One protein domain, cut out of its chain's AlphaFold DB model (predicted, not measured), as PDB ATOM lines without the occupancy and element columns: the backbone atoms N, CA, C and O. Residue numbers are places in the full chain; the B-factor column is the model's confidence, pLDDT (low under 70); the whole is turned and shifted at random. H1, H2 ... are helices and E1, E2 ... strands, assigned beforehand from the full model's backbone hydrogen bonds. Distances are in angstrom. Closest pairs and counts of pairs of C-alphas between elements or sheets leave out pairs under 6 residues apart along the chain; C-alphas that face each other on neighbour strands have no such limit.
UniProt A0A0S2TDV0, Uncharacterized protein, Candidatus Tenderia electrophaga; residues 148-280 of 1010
ATOM      1  N   ARG A 148      15.826  28.650 129.953       55.34
ATOM      2  CA  ARG A 148      15.481  27.842 128.768       55.34
ATOM      3  C   ARG A 148      13.977  27.514 128.825       55.34
ATOM      4  O   ARG A 148      13.493  27.186 129.910       55.34
ATOM      5  N   PRO A 149      13.227  27.628 127.715       62.59
ATOM      6  CA  PRO A 149      13.609  28.192 126.409       62.59
ATOM      7  C   PRO A 149      13.692  29.733 126.445       62.59
ATOM      8  O   PRO A 149      12.798  30.382 126.985       62.59
ATOM      9  N   VAL A 150      14.754  30.340 125.896       63.72
ATOM     10  CA  VAL A 150      15.018  31.786 126.083       63.72
ATOM     11  C   VAL A 150      14.183  32.628 125.122       63.72
ATOM     12  O   VAL A 150      14.431  32.605 123.921       63.72
ATOM     13  N   ILE A 151      13.240  33.414 125.655       61.47
ATOM     14  CA  ILE A 151      12.483  34.403 124.872       61.47
ATOM     15  C   ILE A 151      13.410  35.556 124.489       61.47
ATOM     16  O   ILE A 151      13.880  36.300 125.355       61.47
ATOM     17  N   ASP A 152      13.627  35.694 123.189       57.94
ATOM     18  CA  ASP A 152      14.423  36.742 122.562       57.94
ATOM     19  C   ASP A 152      13.541  37.983 122.329       57.94
ATOM     20  O   ASP A 152      13.743  39.044 122.940       57.94
ATOM     21  N   ASP A 153      12.442  37.795 121.589       58.31
ATOM     22  CA  ASP A 153      11.447  38.830 121.291       58.31
ATOM     23  C   ASP A 153       9.995  38.349 121.479       58.31
ATOM     24  O   ASP A 153       9.704  37.150 121.487       58.31
ATOM     25  N   LEU A 154       9.072  39.301 121.628       63.62
ATOM     26  CA  LEU A 154       7.626  39.094 121.546       63.62
ATOM     27  C   LEU A 154       7.059  40.172 120.624       63.62
ATOM     28  O   LEU A 154       6.820  41.309 121.037       63.62
ATOM     29  N   LEU A 155       6.811  39.786 119.379       60.78
ATOM     30  CA  LEU A 155       6.128  40.620 118.408       60.78
ATOM     31  C   LEU A 155       4.632  40.622 118.732       60.78
ATOM     32  O   LEU A 155       3.992  39.570 118.762       60.78
ATOM     33  N   ILE A 156       4.076  41.812 118.943       62.19
ATOM     34  CA  ILE A 156       2.636  42.048 119.044       62.19
ATOM     35  C   ILE A 156       2.263  42.961 117.875       62.19
ATOM     36  O   ILE A 156       2.869  44.018 117.722       62.19
ATOM     37  N   ARG A 157       1.317  42.543 117.028       59.31
ATOM     38  CA  ARG A 157       0.930  43.253 115.797       59.31
ATOM     39  C   ARG A 157      -0.595  43.397 115.687       59.31
ATOM     40  O   ARG A 157      -1.286  42.414 115.937       59.31
ATOM     41  N   PRO A 158      -1.135  44.562 115.283       45.72
ATOM     42  CA  PRO A 158      -0.423  45.831 115.096       45.72
ATOM     43  C   PRO A 158       0.100  46.398 116.429       45.72
ATOM     44  O   PRO A 158       1.234  46.846 116.505       45.72
ATOM     45  N   SER A 159      -0.681  46.275 117.506       56.78
ATOM     46  CA  SER A 159      -0.305  46.688 118.861       56.78
ATOM     47  C   SER A 159      -1.085  45.874 119.895       56.78
ATOM     48  O   SER A 159      -2.126  45.290 119.585       56.78
ATOM     49  N   LYS A 160      -0.628  45.864 121.153       61.75
ATOM     50  CA  LYS A 160      -1.376  45.258 122.272       61.75
ATOM     51  C   LYS A 160      -2.664  46.010 122.638       61.75
ATOM     52  O   LYS A 160      -3.456  45.506 123.441       61.75
ATOM     53  N   PHE A 161      -2.864  47.218 122.102       61.41
ATOM     54  CA  PHE A 161      -4.147  47.914 122.159       61.41
ATOM     55  C   PHE A 161      -4.945  47.633 120.897       61.41
ATOM     56  O   PHE A 161      -4.542  48.011 119.799       61.41
ATOM     57  N   ALA A 162      -6.130  47.072 121.083       62.31
ATOM     58  CA  ALA A 162      -7.082  46.862 120.010       62.31
ATOM     59  C   ALA A 162      -8.426  47.498 120.368       62.31
ATOM     60  O   ALA A 162      -8.784  47.662 121.539       62.31
ATOM     61  N   LEU A 163      -9.202  47.828 119.340       69.75
ATOM     62  CA  LEU A 163     -10.643  47.903 119.520       69.75
ATOM     63  C   LEU A 163     -11.194  46.493 119.749       69.75
ATOM     64  O   LEU A 163     -10.595  45.502 119.327       69.75
ATOM     65  N   THR A 164     -12.357  46.407 120.390       70.88
ATOM     66  CA  THR A 164     -13.160  45.185 120.392       70.88
ATOM     67  C   THR A 164     -13.266  44.650 118.968       70.88
ATOM     68  O   THR A 164     -13.685  45.393 118.081       70.88
ATOM     69  N   CYS A 165     -12.923  43.376 118.790       71.25
ATOM     70  CA  CYS A 165     -12.957  42.627 117.532       71.25
ATOM     71  C   CYS A 165     -11.870  42.903 116.478       71.25
ATOM     72  O   CYS A 165     -11.958  42.340 115.390       71.25
ATOM     73  N   ASN A 166     -10.808  43.653 116.789       73.56
ATOM     74  CA  ASN A 166      -9.613  43.669 115.933       73.56
ATOM     75  C   ASN A 166      -8.664  42.503 116.294       73.56
ATOM     76  O   ASN A 166      -8.469  42.212 117.476       73.56
ATOM     77  N   ARG A 167      -8.042  41.882 115.278       74.75
ATOM     78  CA  ARG A 167      -6.983  40.860 115.413       74.75
ATOM     79  C   ARG A 167      -5.736  41.464 116.068       74.75
ATOM     80  O   ARG A 167      -5.238  42.495 115.618       74.75
ATOM     81  N   ILE A 168      -5.216  40.796 117.094       72.81
ATOM     82  CA  ILE A 168      -3.861  40.980 117.619       72.81
ATOM     83  C   ILE A 168      -3.077  39.703 117.309       72.81
ATOM     84  O   ILE A 168      -3.339  38.653 117.896       72.81
ATOM     85  N   GLY A 169      -2.110  39.788 116.399       73.56
ATOM     86  CA  GLY A 169      -1.108  38.749 116.192       73.56
ATOM     87  C   GLY A 169      -0.043  38.801 117.285       73.56
ATOM     88  O   GLY A 169       0.493  39.866 117.592       73.56
ATOM     89  N   LEU A 170       0.261  37.647 117.865       77.00
ATOM     90  CA  LEU A 170       1.270  37.421 118.890       77.00
ATOM     91  C   LEU A 170       2.275  36.414 118.328       77.00
ATOM     92  O   LEU A 170       1.892  35.317 117.931       77.00
ATOM     93  N   GLN A 171       3.559  36.752 118.301       77.06
ATOM     94  CA  GLN A 171       4.612  35.810 117.929       77.06
ATOM     95  C   GLN A 171       5.772  35.931 118.907       77.06
ATOM     96  O   GLN A 171       6.384  36.992 119.027       77.06
ATOM     97  N   VAL A 172       6.096  34.831 119.585       68.88
ATOM     98  CA  VAL A 172       7.313  34.748 120.390       68.88
ATOM     99  C   VAL A 172       8.479  34.292 119.516       68.88
ATOM    100  O   VAL A 172       8.346  33.375 118.705       68.88
ATOM    101  N   VAL A 173       9.634  34.926 119.687       70.88
ATOM    102  CA  VAL A 173      10.909  34.470 119.130       70.88
ATOM    103  C   VAL A 173      11.705  33.851 120.271       70.88
ATOM    104  O   VAL A 173      11.838  34.449 121.340       70.88
ATOM    105  N   VAL A 174      12.211  32.637 120.063       62.81
ATOM    106  CA  VAL A 174      12.964  31.884 121.070       62.81
ATOM    107  C   VAL A 174      14.359  31.593 120.530       62.81
ATOM    108  O   VAL A 174      14.495  31.036 119.442       62.81
ATOM    109  N   ALA A 175      15.395  31.943 121.292       59.94
ATOM    110  CA  ALA A 175      16.776  31.651 120.928       59.94
ATOM    111  C   ALA A 175      17.015  30.129 120.981       59.94
ATOM    112  O   ALA A 175      17.060  29.524 122.055       59.94
ATOM    113  N   GLY A 176      17.110  29.508 119.804       54.16
ATOM    114  CA  GLY A 176      17.092  28.055 119.652       54.16
ATOM    115  C   GLY A 176      18.388  27.360 120.075       54.16
ATOM    116  O   GLY A 176      19.477  27.716 119.633       54.16
ATOM    117  N   ASP A 177      18.253  26.296 120.870       51.16
ATOM    118  CA  ASP A 177      19.333  25.369 121.238       51.16
ATOM    119  C   ASP A 177      19.166  23.958 120.635       51.16
ATOM    120  O   ASP A 177      19.984  23.073 120.889       51.16
ATOM    121  N   GLY A 178      18.122  23.755 119.821       53.50
ATOM    122  CA  GLY A 178      17.782  22.475 119.194       53.50
ATOM    123  C   GLY A 178      16.885  21.558 120.034       53.50
ATOM    124  O   GLY A 178      16.739  20.390 119.678       53.50
ATOM    125  N   SER A 179      16.303  22.045 121.135       58.50
ATOM    126  CA  SER A 179      15.292  21.310 121.904       58.50
ATOM    127  C   SER A 179      13.890  21.371 121.274       58.50
ATOM    128  O   SER A 179      13.504  22.370 120.669       58.50
ATOM    129  N   ASP A 180      13.106  20.297 121.439       73.44
ATOM    130  CA  ASP A 180      11.673  20.294 121.118       73.44
ATOM    131  C   ASP A 180      10.924  21.175 122.131       73.44
ATOM    132  O   ASP A 180      10.984  20.918 123.340       73.44
ATOM    133  N   LEU A 181      10.211  22.197 121.645       78.94
ATOM    134  CA  LEU A 181       9.533  23.192 122.479       78.94
ATOM    135  C   LEU A 181       8.012  23.029 122.458       78.94
ATOM    136  O   LEU A 181       7.396  22.929 121.401       78.94
ATOM    137  N   THR A 182       7.405  23.062 123.644       82.31
ATOM    138  CA  THR A 182       5.950  23.134 123.831       82.31
ATOM    139  C   THR A 182       5.569  24.544 124.273       82.31
ATOM    140  O   THR A 182       6.199  25.088 125.180       82.31
ATOM    141  N   TYR A 183       4.534  25.113 123.655       85.38
ATOM    142  CA  TYR A 183       4.019  26.455 123.927       85.38
ATOM    143  C   TYR A 183       2.589  26.354 124.476       85.38
ATOM    144  O   TYR A 183       1.785  25.579 123.960       85.38
ATOM    145  N   ASP A 184       2.278  27.134 125.507       85.12
ATOM    146  CA  ASP A 184       0.974  27.191 126.175       85.12
ATOM    147  C   ASP A 184       0.545  28.660 126.303       85.12
ATOM    148  O   ASP A 184       1.115  29.418 127.094       85.12
ATOM    149  N   TRP A 185      -0.425  29.077 125.486       85.12
ATOM    150  CA  TRP A 185      -0.975  30.435 125.476       85.12
ATOM    151  C   TRP A 185      -2.333  30.452 126.185       85.12
ATOM    152  O   TRP A 185      -3.241  29.698 125.840       85.12
ATOM    153  N   SER A 186      -2.498  31.332 127.171       83.81
ATOM    154  CA  SER A 186      -3.707  31.419 127.994       83.81
ATOM    155  C   SER A 186      -4.021  32.855 128.422       83.81
ATOM    156  O   SER A 186      -3.183  33.749 128.325       83.81
ATOM    157  N   ILE A 187      -5.243  33.086 128.913       82.62
ATOM    158  CA  ILE A 187      -5.705  34.378 129.440       82.62
ATOM    159  C   ILE A 187      -6.187  34.175 130.886       82.62
ATOM    160  O   ILE A 187      -7.023  33.312 131.144       82.62
ATOM    161  N   GLN A 188      -5.683  34.964 131.840       74.00
ATOM    162  CA  GLN A 188      -5.903  34.755 133.284       74.00
ATOM    163  C   GLN A 188      -7.101  35.512 133.895       74.00
ATOM    164  O   GLN A 188      -7.319  35.462 135.109       74.00
ATOM    165  N   ASN A 189      -7.909  36.206 133.090       65.00
ATOM    166  CA  ASN A 189      -9.093  36.914 133.585       65.00
ATOM    167  C   ASN A 189     -10.228  35.931 133.935       65.00
ATOM    168  O   ASN A 189     -10.825  35.320 133.052       65.00
ATOM    169  N   GLY A 190     -10.546  35.800 135.226       49.59
ATOM    170  CA  GLY A 190     -11.495  34.797 135.724       49.59
ATOM    171  C   GLY A 190     -12.937  34.935 135.205       49.59
ATOM    172  O   GLY A 190     -13.557  35.988 135.339       49.59
ATOM    173  N   ASP A 191     -13.478  33.821 134.703       47.12
ATOM    174  CA  ASP A 191     -14.895  33.536 134.415       47.12
ATOM    175  C   ASP A 191     -15.660  34.490 133.460       47.12
ATOM    176  O   ASP A 191     -16.885  34.399 133.359       47.12
ATOM    177  N   SER A 192     -14.980  35.357 132.695       51.59
ATOM    178  CA  SER A 192     -15.598  36.185 131.637       51.59
ATOM    179  C   SER A 192     -15.129  35.782 130.231       51.59
ATOM    180  O   SER A 192     -14.144  36.315 129.717       51.59
ATOM    181  N   ALA A 193     -15.852  34.850 129.603       57.00
ATOM    182  CA  ALA A 193     -15.548  34.258 128.293       57.00
ATOM    183  C   ALA A 193     -15.889  35.175 127.092       57.00
ATOM    184  O   ALA A 193     -16.576  34.764 126.164       57.00
ATOM    185  N   ASN A 194     -15.421  36.425 127.129       72.44
ATOM    186  CA  ASN A 194     -15.689  37.455 126.116       72.44
ATOM    187  C   ASN A 194     -14.435  37.726 125.256       72.44
ATOM    188  O   ASN A 194     -14.114  38.883 124.972       72.44
ATOM    189  N   PHE A 195     -13.660  36.686 124.953       78.19
ATOM    190  CA  PHE A 195     -12.427  36.761 124.169       78.19
ATOM    191  C   PHE A 195     -12.208  35.478 123.369       78.19
ATOM    192  O   PHE A 195     -12.707  34.415 123.737       78.19
ATOM    193  N   PHE A 196     -11.402  35.597 122.322       79.31
ATOM    194  CA  PHE A 196     -10.954  34.516 121.464       79.31
ATOM    195  C   PHE A 196      -9.427  34.506 121.482       79.31
ATOM    196  O   PHE A 196      -8.795  35.555 121.345       79.31
ATOM    197  N   ILE A 197      -8.839  33.330 121.673       80.75
ATOM    198  CA  ILE A 197      -7.415  33.103 121.451       80.75
ATOM    199  C   ILE A 197      -7.254  31.781 120.711       80.75
ATOM    200  O   ILE A 197      -7.807  30.765 121.126       80.75
ATOM    201  N   ASN A 198      -6.516  31.829 119.614       77.56
ATOM    202  CA  ASN A 198      -6.094  30.683 118.824       77.56
ATOM    203  C   ASN A 198      -4.561  30.635 118.847       77.56
ATOM    204  O   ASN A 198      -3.937  31.694 118.910       77.56
ATOM    205  N   ALA A 199      -3.944  29.454 118.858       79.44
ATOM    206  CA  ALA A 199      -2.504  29.335 119.079       79.44
ATOM    207  C   ALA A 199      -1.871  28.121 118.392       79.44
ATOM    208  O   ALA A 199      -2.215  26.974 118.681       79.44
ATOM    209  N   THR A 200      -0.855  28.397 117.578       73.38
ATOM    210  CA  THR A 200      -0.115  27.420 116.779       73.38
ATOM    211  C   THR A 200       1.366  27.551 117.132       73.38
ATOM    212  O   THR A 200       2.110  28.361 116.575       73.38
ATOM    213  N   GLY A 201       1.787  26.803 118.156       80.19
ATOM    214  CA  GLY A 201       3.162  26.820 118.665       80.19
ATOM    215  C   GLY A 201       3.627  28.218 119.098       80.19
ATOM    216  O   GLY A 201       3.099  28.805 120.044       80.19
ATOM    217  N   ALA A 202       4.638  28.750 118.408       75.19
ATOM    218  CA  ALA A 202       5.241  30.050 118.708       75.19
ATOM    219  C   ALA A 202       4.367  31.264 118.323       75.19
ATOM    220  O   ALA A 202       4.727  32.399 118.652       75.19
ATOM    221  N   ARG A 203       3.231  31.054 117.644       76.81
ATOM    222  CA  ARG A 203       2.262  32.099 117.287       76.81
ATOM    223  C   ARG A 203       0.939  31.923 118.030       76.81
ATOM    224  O   ARG A 203       0.524  30.805 118.321       76.81
ATOM    225  N   ALA A 204       0.254  33.033 118.269       78.81
ATOM    226  CA  ALA A 204      -1.143  33.068 118.675       78.81
ATOM    227  C   ALA A 204      -1.856  34.292 118.082       78.81
ATOM    228  O   ALA A 204      -1.245  35.336 117.874       78.81
ATOM    229  N   TYR A 205      -3.158  34.183 117.850       80.38
ATOM    230  CA  TYR A 205      -4.017  35.292 117.444       80.38
ATOM    231  C   TYR A 205      -5.066  35.533 118.528       80.38
ATOM    232  O   TYR A 205      -5.709  34.594 118.996       80.38
ATOM    233  N   PHE A 206      -5.232  36.787 118.940       83.25
ATOM    234  CA  PHE A 206      -6.169  37.200 119.984       83.25
ATOM    235  C   PHE A 206      -7.156  38.250 119.465       83.25
ATOM    236  O   PHE A 206      -6.767  39.186 118.770       83.25
ATOM    237  N   ALA A 207      -8.419  38.144 119.872       80.94
ATOM    238  CA  ALA A 207      -9.440  39.176 119.697       80.94
ATOM    239  C   ALA A 207     -10.414  39.151 120.889       80.94
ATOM    240  O   ALA A 207     -10.497  38.157 121.612       80.94
ATOM    241  N   ALA A 208     -11.181  40.219 121.121       80.69
ATOM    242  CA  ALA A 208     -12.154  40.231 122.218       80.69
ATOM    243  C   ALA A 208     -13.382  41.114 121.982       80.69
ATOM    244  O   ALA A 208     -13.302  42.157 121.341       80.69
ATOM    245  N   GLU A 209     -14.510  40.707 122.566       77.25
ATOM    246  CA  GLU A 209     -15.807  41.384 122.430       77.25
ATOM    247  C   GLU A 209     -16.032  42.490 123.471       77.25
ATOM    248  O   GLU A 209     -16.849  43.386 123.260       77.25
ATOM    249  N   ALA A 210     -15.352  42.424 124.622       77.94
ATOM    250  CA  ALA A 210     -15.549  43.366 125.720       77.94
ATOM    251  C   ALA A 210     -14.376  44.340 125.860       77.94
ATOM    252  O   ALA A 210     -13.211  43.950 125.889       77.94
ATOM    253  N   ALA A 211     -14.702  45.624 126.014       75.38
ATOM    254  CA  ALA A 211     -13.726  46.670 126.287       75.38
ATOM    255  C   ALA A 211     -13.208  46.564 127.735       75.38
ATOM    256  O   ALA A 211     -13.808  47.104 128.670       75.38
ATOM    257  N   MET A 212     -12.124  45.813 127.926       71.19
ATOM    258  CA  MET A 212     -11.411  45.645 129.191       71.19
ATOM    259  C   MET A 212      -9.945  45.246 128.958       71.19
ATOM    260  O   MET A 212      -9.532  44.943 127.843       71.19
ATOM    261  N   SER A 213      -9.143  45.232 130.027       71.44
ATOM    262  CA  SER A 213      -7.757  44.738 129.969       71.44
ATOM    263  C   SER A 213      -7.726  43.234 130.262       71.44
ATOM    264  O   SER A 213      -8.258  42.806 131.290       71.44
ATOM    265  N   TYR A 214      -7.110  42.444 129.388       76.56
ATOM    266  CA  TYR A 214      -6.965  40.991 129.495       76.56
ATOM    267  C   TYR A 214      -5.522  40.630 129.827       76.56
ATOM    268  O   TYR A 214      -4.622  40.988 129.080       76.56
ATOM    269  N   SER A 215      -5.280  39.916 130.928       76.69
ATOM    270  CA  SER A 215      -3.939  39.398 131.225       76.69
ATOM    271  C   SER A 215      -3.674  38.146 130.392       76.69
ATOM    272  O   SER A 215      -4.207  37.080 130.700       76.69
ATOM    273  N   ALA A 216      -2.872  38.272 129.336       79.44
ATOM    274  CA  ALA A 216      -2.342  37.133 128.602       79.44
ATOM    275  C   ALA A 216      -1.170  36.496 129.359       79.44
ATOM    276  O   ALA A 216      -0.470  37.150 130.140       79.44
ATOM    277  N   MET A 217      -0.954  35.205 129.133       80.50
ATOM    278  CA  MET A 217       0.179  34.444 129.635       80.50
ATOM    279  C   MET A 217       0.627  33.439 128.576       80.50
ATOM    280  O   MET A 217      -0.154  32.603 128.135       80.50
ATOM    281  N   LEU A 218       1.907  33.499 128.236       81.06
ATOM    282  CA  LEU A 218       2.631  32.453 127.534       81.06
ATOM    283  C   LEU A 218       3.447  31.655 128.554       81.06
ATOM    284  O   LEU A 218       4.145  32.247 129.381       81.06
ATOM    285  N   SER A 219       3.430  30.331 128.453       82.25
ATOM    286  CA  SER A 219       4.476  29.463 128.996       82.25
ATOM    287  C   SER A 219       5.143  28.691 127.863       82.25
ATOM    288  O   SER A 219       4.467  28.222 126.953       82.25
ATOM    289  N   ILE A 220       6.464  28.544 127.923       79.38
ATOM    290  CA  ILE A 220       7.231  27.706 126.995       79.38
ATOM    291  C   ILE A 220       8.029  26.706 127.818       79.38
ATOM    292  O   ILE A 220       8.683  27.104 128.782       79.38
ATOM    293  N   SER A 221       8.001  25.431 127.442       83.25
ATOM    294  CA  SER A 221       8.754  24.364 128.106       83.25
ATOM    295  C   SER A 221       9.514  23.508 127.103       83.25
ATOM    296  O   SER A 221       8.952  23.144 126.068       83.25
ATOM    297  N   ASP A 222      10.755  23.152 127.430       78.75
ATOM    298  CA  ASP A 222      11.537  22.197 126.643       78.75
ATOM    299  C   ASP A 222      11.207  20.735 127.007       78.75
ATOM    300  O   ASP A 222      10.528  20.435 127.995       78.75
ATOM    301  N   SER A 223      11.726  19.795 126.216       76.00
ATOM    302  CA  SER A 223      11.592  18.353 126.465       76.00
ATOM    303  C   SER A 223      12.386  17.823 127.675       76.00
ATOM    304  O   SER A 223      12.270  16.639 128.009       76.00
ATOM    305  N   THR A 224      13.162  18.668 128.365       71.88
ATOM    306  CA  THR A 224      13.857  18.339 129.625       71.88
ATOM    307  C   THR A 224      13.029  18.705 130.862       71.88
ATOM    308  O   THR A 224      13.216  18.106 131.926       71.88
ATOM    309  N   GLY A 225      12.071  19.625 130.711       65.75
ATOM    310  CA  GLY A 225      11.224  20.149 131.775       65.75
ATOM    311  C   GLY A 225      11.708  21.472 132.374       65.75
ATOM    312  O   GLY A 225      11.194  21.856 133.429       65.75
ATOM    313  N   GLU A 226      12.659  22.175 131.744       73.94
ATOM    314  CA  GLU A 226      12.830  23.608 132.006       73.94
ATOM    315  C   GLU A 226      11.708  24.392 131.312       73.94
ATOM    316  O   GLU A 226      11.197  23.997 130.260       73.94
ATOM    317  N   SER A 227      11.277  25.491 131.931       71.75
ATOM    318  CA  SER A 227      10.209  26.328 131.391       71.75
ATOM    319  C   SER A 227      10.382  27.795 131.755       71.75
ATOM    320  O   SER A 227      10.770  28.123 132.879       71.75
ATOM    321  N   THR A 228       9.980  28.668 130.838       69.94
ATOM    322  CA  THR A 228       9.823  30.107 131.052       69.94
ATOM    323  C   THR A 228       8.347  30.492 130.953       69.94
ATOM    324  O   THR A 228       7.579  29.835 130.250       69.94
ATOM    325  N   SER A 229       7.945  31.574 131.619       69.00
ATOM    326  CA  SER A 229       6.597  32.138 131.485       69.00
ATOM    327  C   SER A 229       6.645  33.659 131.420       69.00
ATOM    328  O   SER A 229       7.359  34.303 132.188       69.00
ATOM    329  N   LEU A 230       5.841  34.230 130.530       68.19
ATOM    330  CA  LEU A 230       5.700  35.661 130.280       68.19
ATOM    331  C   LEU A 230       4.217  36.022 130.388       68.19
ATOM    332  O   LEU A 230       3.394  35.403 129.722       68.19
ATOM    333  N   SER A 231       3.863  37.020 131.201       69.31
ATOM    334  CA  SER A 231       2.485  37.520 131.288       69.31
ATOM    335  C   SER A 231       2.417  39.002 130.952       69.31
ATOM    336  O   SER A 231       3.315  39.769 131.297       69.31
ATOM    337  N   PHE A 232       1.377  39.391 130.217       67.75
ATOM    338  CA  PHE A 232       1.296  40.691 129.570       67.75
ATOM    339  C   PHE A 232      -0.163  41.130 129.360       67.75
ATOM    340  O   PHE A 232      -0.964  40.332 128.873       67.75
ATOM    341  N   PRO A 233      -0.567  42.357 129.736       64.00
ATOM    342  CA  PRO A 233      -1.899  42.849 129.413       64.00
ATOM    343  C   PRO A 233      -2.082  43.165 127.918       64.00
ATOM    344  O   PRO A 233      -1.231  43.781 127.276       64.00
ATOM    345  N   LEU A 234      -3.248  42.780 127.402       69.50
ATOM    346  CA  LEU A 234      -3.841  43.221 126.141       69.50
ATOM    347  C   LEU A 234      -5.007  44.157 126.475       69.50
ATOM    348  O   LEU A 234      -5.881  43.812 127.275       69.50
ATOM    349  N   HIS A 235      -5.026  45.356 125.903       67.19
ATOM    350  CA  HIS A 235      -5.940  46.423 126.313       67.19
ATOM    351  C   HIS A 235      -7.003  46.673 125.250       67.19
ATOM    352  O   HIS A 235      -6.747  47.298 124.221       67.19
ATOM    353  N   ILE A 236      -8.216  46.196 125.521       71.50
ATOM    354  CA  ILE A 236      -9.310  46.213 124.558       71.50
ATOM    355  C   ILE A 236     -10.242  47.378 124.859       71.50
ATOM    356  O   ILE A 236     -10.698  47.562 125.987       71.50
ATOM    357  N   SER A 237     -10.507  48.173 123.828       66.69
ATOM    358  CA  SER A 237     -11.254  49.429 123.914       66.69
ATOM    359  C   SER A 237     -12.519  49.388 123.059       66.69
ATOM    360  O   SER A 237     -12.635  48.572 122.150       66.69
ATOM    361  N   ALA A 238     -13.516  50.219 123.366       68.56
ATOM    362  CA  ALA A 238     -14.847  50.082 122.770       68.56
ATOM    363  C   ALA A 238     -14.869  50.519 121.293       68.56
ATOM    364  O   ALA A 238     -14.740  51.706 120.999       68.56
ATOM    365  N   GLY A 239     -15.072  49.567 120.379       66.06
ATOM    366  CA  GLY A 239     -15.092  49.797 118.933       66.06
ATOM    367  C   GLY A 239     -16.257  49.120 118.219       66.06
ATOM    368  O   GLY A 239     -17.319  48.900 118.809       66.06
ATOM    369  N   ASP A 240     -16.070  48.800 116.935       65.69
ATOM    370  CA  ASP A 240     -17.106  48.138 116.143       65.69
ATOM    371  C   ASP A 240     -17.099  46.617 116.354       65.69
ATOM    372  O   ASP A 240     -16.431  45.850 115.663       65.69
ATOM    373  N   ILE A 241     -17.923  46.184 117.307       62.44
ATOM    374  CA  ILE A 241     -18.189  44.772 117.607       62.44
ATOM    375  C   ILE A 241     -18.727  43.961 116.411       62.44
ATOM    376  O   ILE A 241     -18.774  42.735 116.489       62.44
ATOM    377  N   SER A 242     -19.102  44.601 115.294       60.47
ATOM    378  CA  SER A 242     -19.521  43.912 114.065       60.47
ATOM    379  C   SER A 242     -18.481  42.907 113.552       60.47
ATOM    380  O   SER A 242     -18.882  41.910 112.963       60.47
ATOM    381  N   ALA A 243     -17.185  43.112 113.817       55.88
ATOM    382  CA  ALA A 243     -16.120  42.223 113.341       55.88
ATOM    383  C   ALA A 243     -16.007  40.873 114.092       55.88
ATOM    384  O   ALA A 243     -15.508  39.921 113.507       55.88
ATOM    385  N   CYS A 244     -16.507  40.738 115.334       58.59
ATOM    386  CA  CYS A 244     -16.716  39.411 115.955       58.59
ATOM    387  C   CYS A 244     -18.120  38.877 115.652       58.59
ATOM    388  O   CYS A 244     -18.341  37.674 115.563       58.59
ATOM    389  N   LEU A 245     -19.105  39.781 115.556       55.59
ATOM    390  CA  LEU A 245     -20.509  39.416 115.358       55.59
ATOM    391  C   LEU A 245     -20.813  38.965 113.920       55.59
ATOM    392  O   LEU A 245     -21.861  38.359 113.682       55.59
ATOM    393  N   GLN A 246     -19.910  39.221 112.972       53.16
ATOM    394  CA  GLN A 246     -19.828  38.483 111.720       53.16
ATOM    395  C   GLN A 246     -18.992  37.217 111.923       53.16
ATOM    396  O   GLN A 246     -17.777  37.241 111.786       53.16
ATOM    397  N   GLN A 247     -19.711  36.139 112.245       69.88
ATOM    398  CA  GLN A 247     -19.475  34.773 111.763       69.88
ATOM    399  C   GLN A 247     -18.027  34.416 111.389       69.88
ATOM    400  O   GLN A 247     -17.597  34.754 110.291       69.88
ATOM    401  N   ASP A 248     -17.374  33.606 112.230       70.06
ATOM    402  CA  ASP A 248     -17.113  32.187 111.890       70.06
ATOM    403  C   ASP A 248     -17.825  31.792 110.570       70.06
ATOM    404  O   ASP A 248     -19.041  31.560 110.551       70.06
ATOM    405  N   SER A 249     -17.111  31.933 109.446       78.31
ATOM    406  CA  SER A 249     -17.702  31.969 108.093       78.31
ATOM    407  C   SER A 249     -18.113  30.598 107.560       78.31
ATOM    408  O   SER A 249     -18.885  30.510 106.598       78.31
ATOM    409  N   ASP A 250     -17.591  29.539 108.164       73.56
ATOM    410  CA  ASP A 250     -17.685  28.147 107.739       73.56
ATOM    411  C   ASP A 250     -18.231  27.195 108.827       73.56
ATOM    412  O   ASP A 250     -18.368  25.993 108.571       73.56
ATOM    413  N   ASP A 251     -18.670  27.752 109.964       82.50
ATOM    414  CA  ASP A 251     -19.278  27.081 111.123       82.50
ATOM    415  C   ASP A 251     -18.312  26.093 111.837       82.50
ATOM    416  O   ASP A 251     -18.717  25.007 112.278       82.50
ATOM    417  N   ASP A 252     -17.029  26.458 111.955       81.12
ATOM    418  CA  ASP A 252     -15.933  25.654 112.526       81.12
ATOM    419  C   ASP A 252     -15.705  25.857 114.042       81.12
ATOM    420  O   ASP A 252     -15.183  24.959 114.712       81.12
ATOM    421  N   THR A 253     -16.222  26.957 114.605       79.94
ATOM    422  CA  THR A 253     -16.091  27.468 115.991       79.94
ATOM    423  C   THR A 253     -14.887  28.364 116.328       79.94
ATOM    424  O   THR A 253     -14.839  28.893 117.446       79.94
ATOM    425  N   ILE A 254     -13.984  28.633 115.386       77.88
ATOM    426  CA  ILE A 254     -12.946  29.669 115.444       77.88
ATOM    427  C   ILE A 254     -13.436  30.903 114.655       77.88
ATOM    428  O   ILE A 254     -13.762  30.805 113.479       77.88
ATOM    429  N   PRO A 255     -13.531  32.106 115.256       74.94
ATOM    430  CA  PRO A 255     -13.918  33.296 114.498       74.94
ATOM    431  C   PRO A 255     -12.802  33.752 113.552       74.94
ATOM    432  O   PRO A 255     -11.668  33.918 114.002       74.94
ATOM    433  N   ASN A 256     -13.158  34.093 112.307       72.44
ATOM    434  CA  ASN A 256     -12.280  34.577 111.222       72.44
ATOM    435  C   ASN A 256     -11.125  35.498 111.675       72.44
ATOM    436  O   ASN A 256     -10.021  35.447 111.148       72.44
ATOM    437  N   VAL A 257     -11.383  36.373 112.656       71.44
ATOM    438  CA  VAL A 257     -10.416  37.345 113.198       71.44
ATOM    439  C   VAL A 257      -9.230  36.724 113.952       71.44
ATOM    440  O   VAL A 257      -8.263  37.428 114.226       71.44
ATOM    441  N   VAL A 258      -9.275  35.439 114.310       70.81
ATOM    442  CA  VAL A 258      -8.161  34.689 114.931       70.81
ATOM    443  C   VAL A 258      -7.854  33.363 114.226       70.81
ATOM    444  O   VAL A 258      -6.962  32.634 114.651       70.81
ATOM    445  N   ASP A 259      -8.579  33.070 113.158       71.81
ATOM    446  CA  ASP A 259      -8.505  31.854 112.356       71.81
ATOM    447  C   ASP A 259      -7.278  31.865 111.414       71.81
ATOM    448  O   ASP A 259      -6.817  32.941 111.012       71.81
ATOM    449  N   ASN A 260      -6.730  30.689 111.088       71.75
ATOM    450  CA  ASN A 260      -5.744  30.494 110.018       71.75
ATOM    451  C   ASN A 260      -6.357  29.984 108.700       71.75
ATOM    452  O   ASN A 260      -5.642  29.915 107.701       71.75
ATOM    453  N   CYS A 261      -7.667  29.709 108.675       78.12
ATOM    454  CA  CYS A 261      -8.466  29.439 107.482       78.12
ATOM    455  C   CYS A 261      -9.869  30.092 107.475       78.12
ATOM    456  O   CYS A 261     -10.844  29.353 107.358       78.12
ATOM    457  N   PRO A 262      -9.995  31.444 107.415       77.94
ATOM    458  CA  PRO A 262     -11.256  32.225 107.525       77.94
ATOM    459  C   PRO A 262     -12.436  31.927 106.568       77.94
ATOM    460  O   PRO A 262     -13.358  32.739 106.444       77.94
ATOM    461  N   SER A 263     -12.387  30.835 105.804       74.25
ATOM    462  CA  SER A 263     -13.405  30.373 104.859       74.25
ATOM    463  C   SER A 263     -13.343  28.863 104.535       74.25
ATOM    464  O   SER A 263     -14.010  28.421 103.592       74.25
ATOM    465  N   THR A 264     -12.522  28.056 105.225       78.81
ATOM    466  CA  THR A 264     -12.465  26.589 105.040       78.81
ATOM    467  C   THR A 264     -12.235  25.853 106.376       78.81
ATOM    468  O   THR A 264     -11.109  25.852 106.867       78.81
ATOM    469  N   PRO A 265     -13.225  25.097 106.894       83.00
ATOM    470  CA  PRO A 265     -13.316  24.814 108.327       83.00
ATOM    471  C   PRO A 265     -12.281  23.783 108.799       83.00
ATOM    472  O   PRO A 265     -12.299  22.625 108.355       83.00
ATOM    473  N   ASN A 266     -11.425  24.178 109.744       84.38
ATOM    474  CA  ASN A 266     -10.362  23.376 110.355       84.38
ATOM    475  C   ASN A 266     -10.282  23.582 111.891       84.38
ATOM    476  O   ASN A 266      -9.354  24.220 112.390       84.38
ATOM    477  N   PRO A 267     -11.158  22.944 112.701       83.06
ATOM    478  CA  PRO A 267     -11.246  23.250 114.139       83.06
ATOM    479  C   PRO A 267     -10.043  22.796 114.988       83.06
ATOM    480  O   PRO A 267     -10.047  22.957 116.210       83.06
ATOM    481  N   GLY A 268      -9.048  22.146 114.372       79.25
ATOM    482  CA  GLY A 268      -7.741  21.839 114.963       79.25
ATOM    483  C   GLY A 268      -6.647  22.852 114.602       79.25
ATOM    484  O   GLY A 268      -5.564  22.779 115.181       79.25
ATOM    485  N   GLN A 269      -6.943  23.789 113.693       79.12
ATOM    486  CA  GLN A 269      -6.084  24.868 113.198       79.12
ATOM    487  C   GLN A 269      -4.720  24.360 112.703       79.12
ATOM    488  O   GLN A 269      -3.691  25.021 112.849       79.12
ATOM    489  N   GLU A 270      -4.719  23.154 112.124       80.81
ATOM    490  CA  GLU A 270      -3.528  22.491 111.608       80.81
ATOM    491  C   GLU A 270      -2.842  23.333 110.520       80.81
ATOM    492  O   GLU A 270      -3.479  23.725 109.547       80.81
ATOM    493  N   ASP A 271      -1.548  23.593 110.708       67.38
ATOM    494  CA  ASP A 271      -0.625  24.322 109.826       67.38
ATOM    495  C   ASP A 271       0.716  23.565 109.915       67.38
ATOM    496  O   ASP A 271       1.405  23.589 110.944       67.38
ATOM    497  N   ALA A 272       1.009  22.748 108.898       67.56
ATOM    498  CA  ALA A 272       2.073  21.745 108.961       67.56
ATOM    499  C   ALA A 272       3.483  22.280 108.651       67.56
ATOM    500  O   ALA A 272       4.465  21.657 109.075       67.56
ATOM    501  N   ASP A 273       3.612  23.401 107.936       61.28
ATOM    502  CA  ASP A 273       4.894  24.023 107.565       61.28
ATOM    503  C   ASP A 273       5.123  25.422 108.176       61.28
ATOM    504  O   ASP A 273       6.244  25.932 108.126       61.28
ATOM    505  N   ASN A 274       4.148  25.927 108.942       55.47
ATOM    506  CA  ASN A 274       4.197  27.123 109.790       55.47
ATOM    507  C   ASN A 274       4.276  28.437 108.992       55.47
ATOM    508  O   ASN A 274       4.839  29.431 109.477       55.47
ATOM    509  N   ASP A 275       3.711  28.483 107.782       58.62
ATOM    510  CA  ASP A 275       3.680  29.713 106.983       58.62
ATOM    511  C   ASP A 275       2.636  30.735 107.491       58.62
ATOM    512  O   ASP A 275       2.895  31.942 107.438       58.62
ATOM    513  N   GLY A 276       1.569  30.259 108.148       63.25
ATOM    514  CA  GLY A 276       0.460  31.050 108.697       63.25
ATOM    515  C   GLY A 276      -0.914  30.710 108.104       63.25
ATOM    516  O   GLY A 276      -1.922  31.156 108.653       63.25
ATOM    517  N   ILE A 277      -0.956  29.916 107.033       69.06
ATOM    518  CA  ILE A 277      -2.153  29.388 106.373       69.06
ATOM    519  C   ILE A 277      -2.417  27.974 106.907       69.06
ATOM    520  O   ILE A 277      -1.510  27.150 106.976       69.06
ATOM    521  N   GLY A 278      -3.658  27.645 107.266       73.62
ATOM    522  CA  GLY A 278      -3.977  26.277 107.683       73.62
ATOM    523  C   GLY A 278      -4.029  25.271 106.518       73.62
ATOM    524  O   GLY A 278      -4.465  25.583 105.405       73.62
ATOM    525  N   ASP A 279      -3.687  24.011 106.801       73.44
ATOM    526  CA  ASP A 279      -3.645  22.857 105.880       73.44
ATOM    527  C   ASP A 279      -4.922  22.700 105.017       73.44
ATOM    528  O   ASP A 279      -4.895  22.116 103.927       73.44
ATOM    529  N   ALA A 280      -6.069  23.186 105.506       74.19
ATOM    530  CA  ALA A 280      -7.359  23.102 104.827       74.19
ATOM    531  C   ALA A 280      -7.539  24.186 103.745       74.19
ATOM    532  O   ALA A 280      -7.869  23.873 102.593       74.19
TER     533      ALA A 280
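What this domain is: This is residues 148 to 280 of the 1010 residues of an uncharacterized protein of Candidatus Tenderia electrophaga (UniProt A0A0S2TDV0). Two four-stranded sheets lie partly face to face as a sandwich: E1, E3, E6 and E5 make one layer, and E2, E8, E7 and E4 arch over it, curled like part of a barrel. Residues 246 to 280, with no named element, wind as loops over the other face of the first sheet, on its E5 and E6 side, while the small H1 lies at one end. The printed part has 133 residues with eight named strands and then one named helix, in the order E1 to E8, H1. It is mostly strand, though under half of the residues are in named elements. It is compact, with a radius of gyration of the C-alphas of 15.1 A and spans of 44 by 33 by 26 A.

How they stand to each other: Start at E1, residues 150 to 157, an edge strand antiparallel to E3, residues 168 to 175; N 155 and O 171 are 2.8 A apart. E3 is antiparallel to E6, residues 203 to 208, with N 168 and O 206 at 2.8 A. E6 forms a hairpin with the edge strand E5, residues 195 to 200, with N 196 and O 207 at 2.8 A. In the other sheet, E2, residues 161 to 163, is parallel to E8, residues 227 to 237, with N 237 and O 162 at 2.9 A. The pairing of E8 is staggered: residues 235 to 237 pair with E2 and 227 to 235 with E7, residues 213 to 222. E7 and E8 form a hairpin, with N 214 and O 234 at 2.8 A. E7 is antiparallel to E4, residues 181 to 187, with N 184 and O 219 at 2.8 A. Both sheets are strongly twisted. Between them, the closest C-alphas of E4 and E5 are those of Trp 185 and Ala 199, 6.7 A apart. E1 and E7 are apart. H1, residues 242 to 245, only grazes the first sheet with residues 243 to 244; it is too short for any O i to N i+4 pair, and its one O i to N i+3 pair is within range.

Where its parts are: Find C-alpha 150 at (15.018, 31.786, 126.083), where E1 begins; it runs 20.9 A. E3 is 22.9 A long, E4 20.1 A, E7 29.9 A and E8 32.4 A, ending at C-alpha 237, (-11.254, 49.429, 123.914). H1 ends at C-alpha 245, (-20.509, 39.416, 115.358).

The domain as a whole: The C-alphas farthest apart, of Thr 224 and Asp 240, are 45.0 A apart. The printed part has no cut, and no link between named elements is long. Mean pLDDT of the printed part is 70.7; 55 residues are under 70, among them 148 to 163 and 237 to 247.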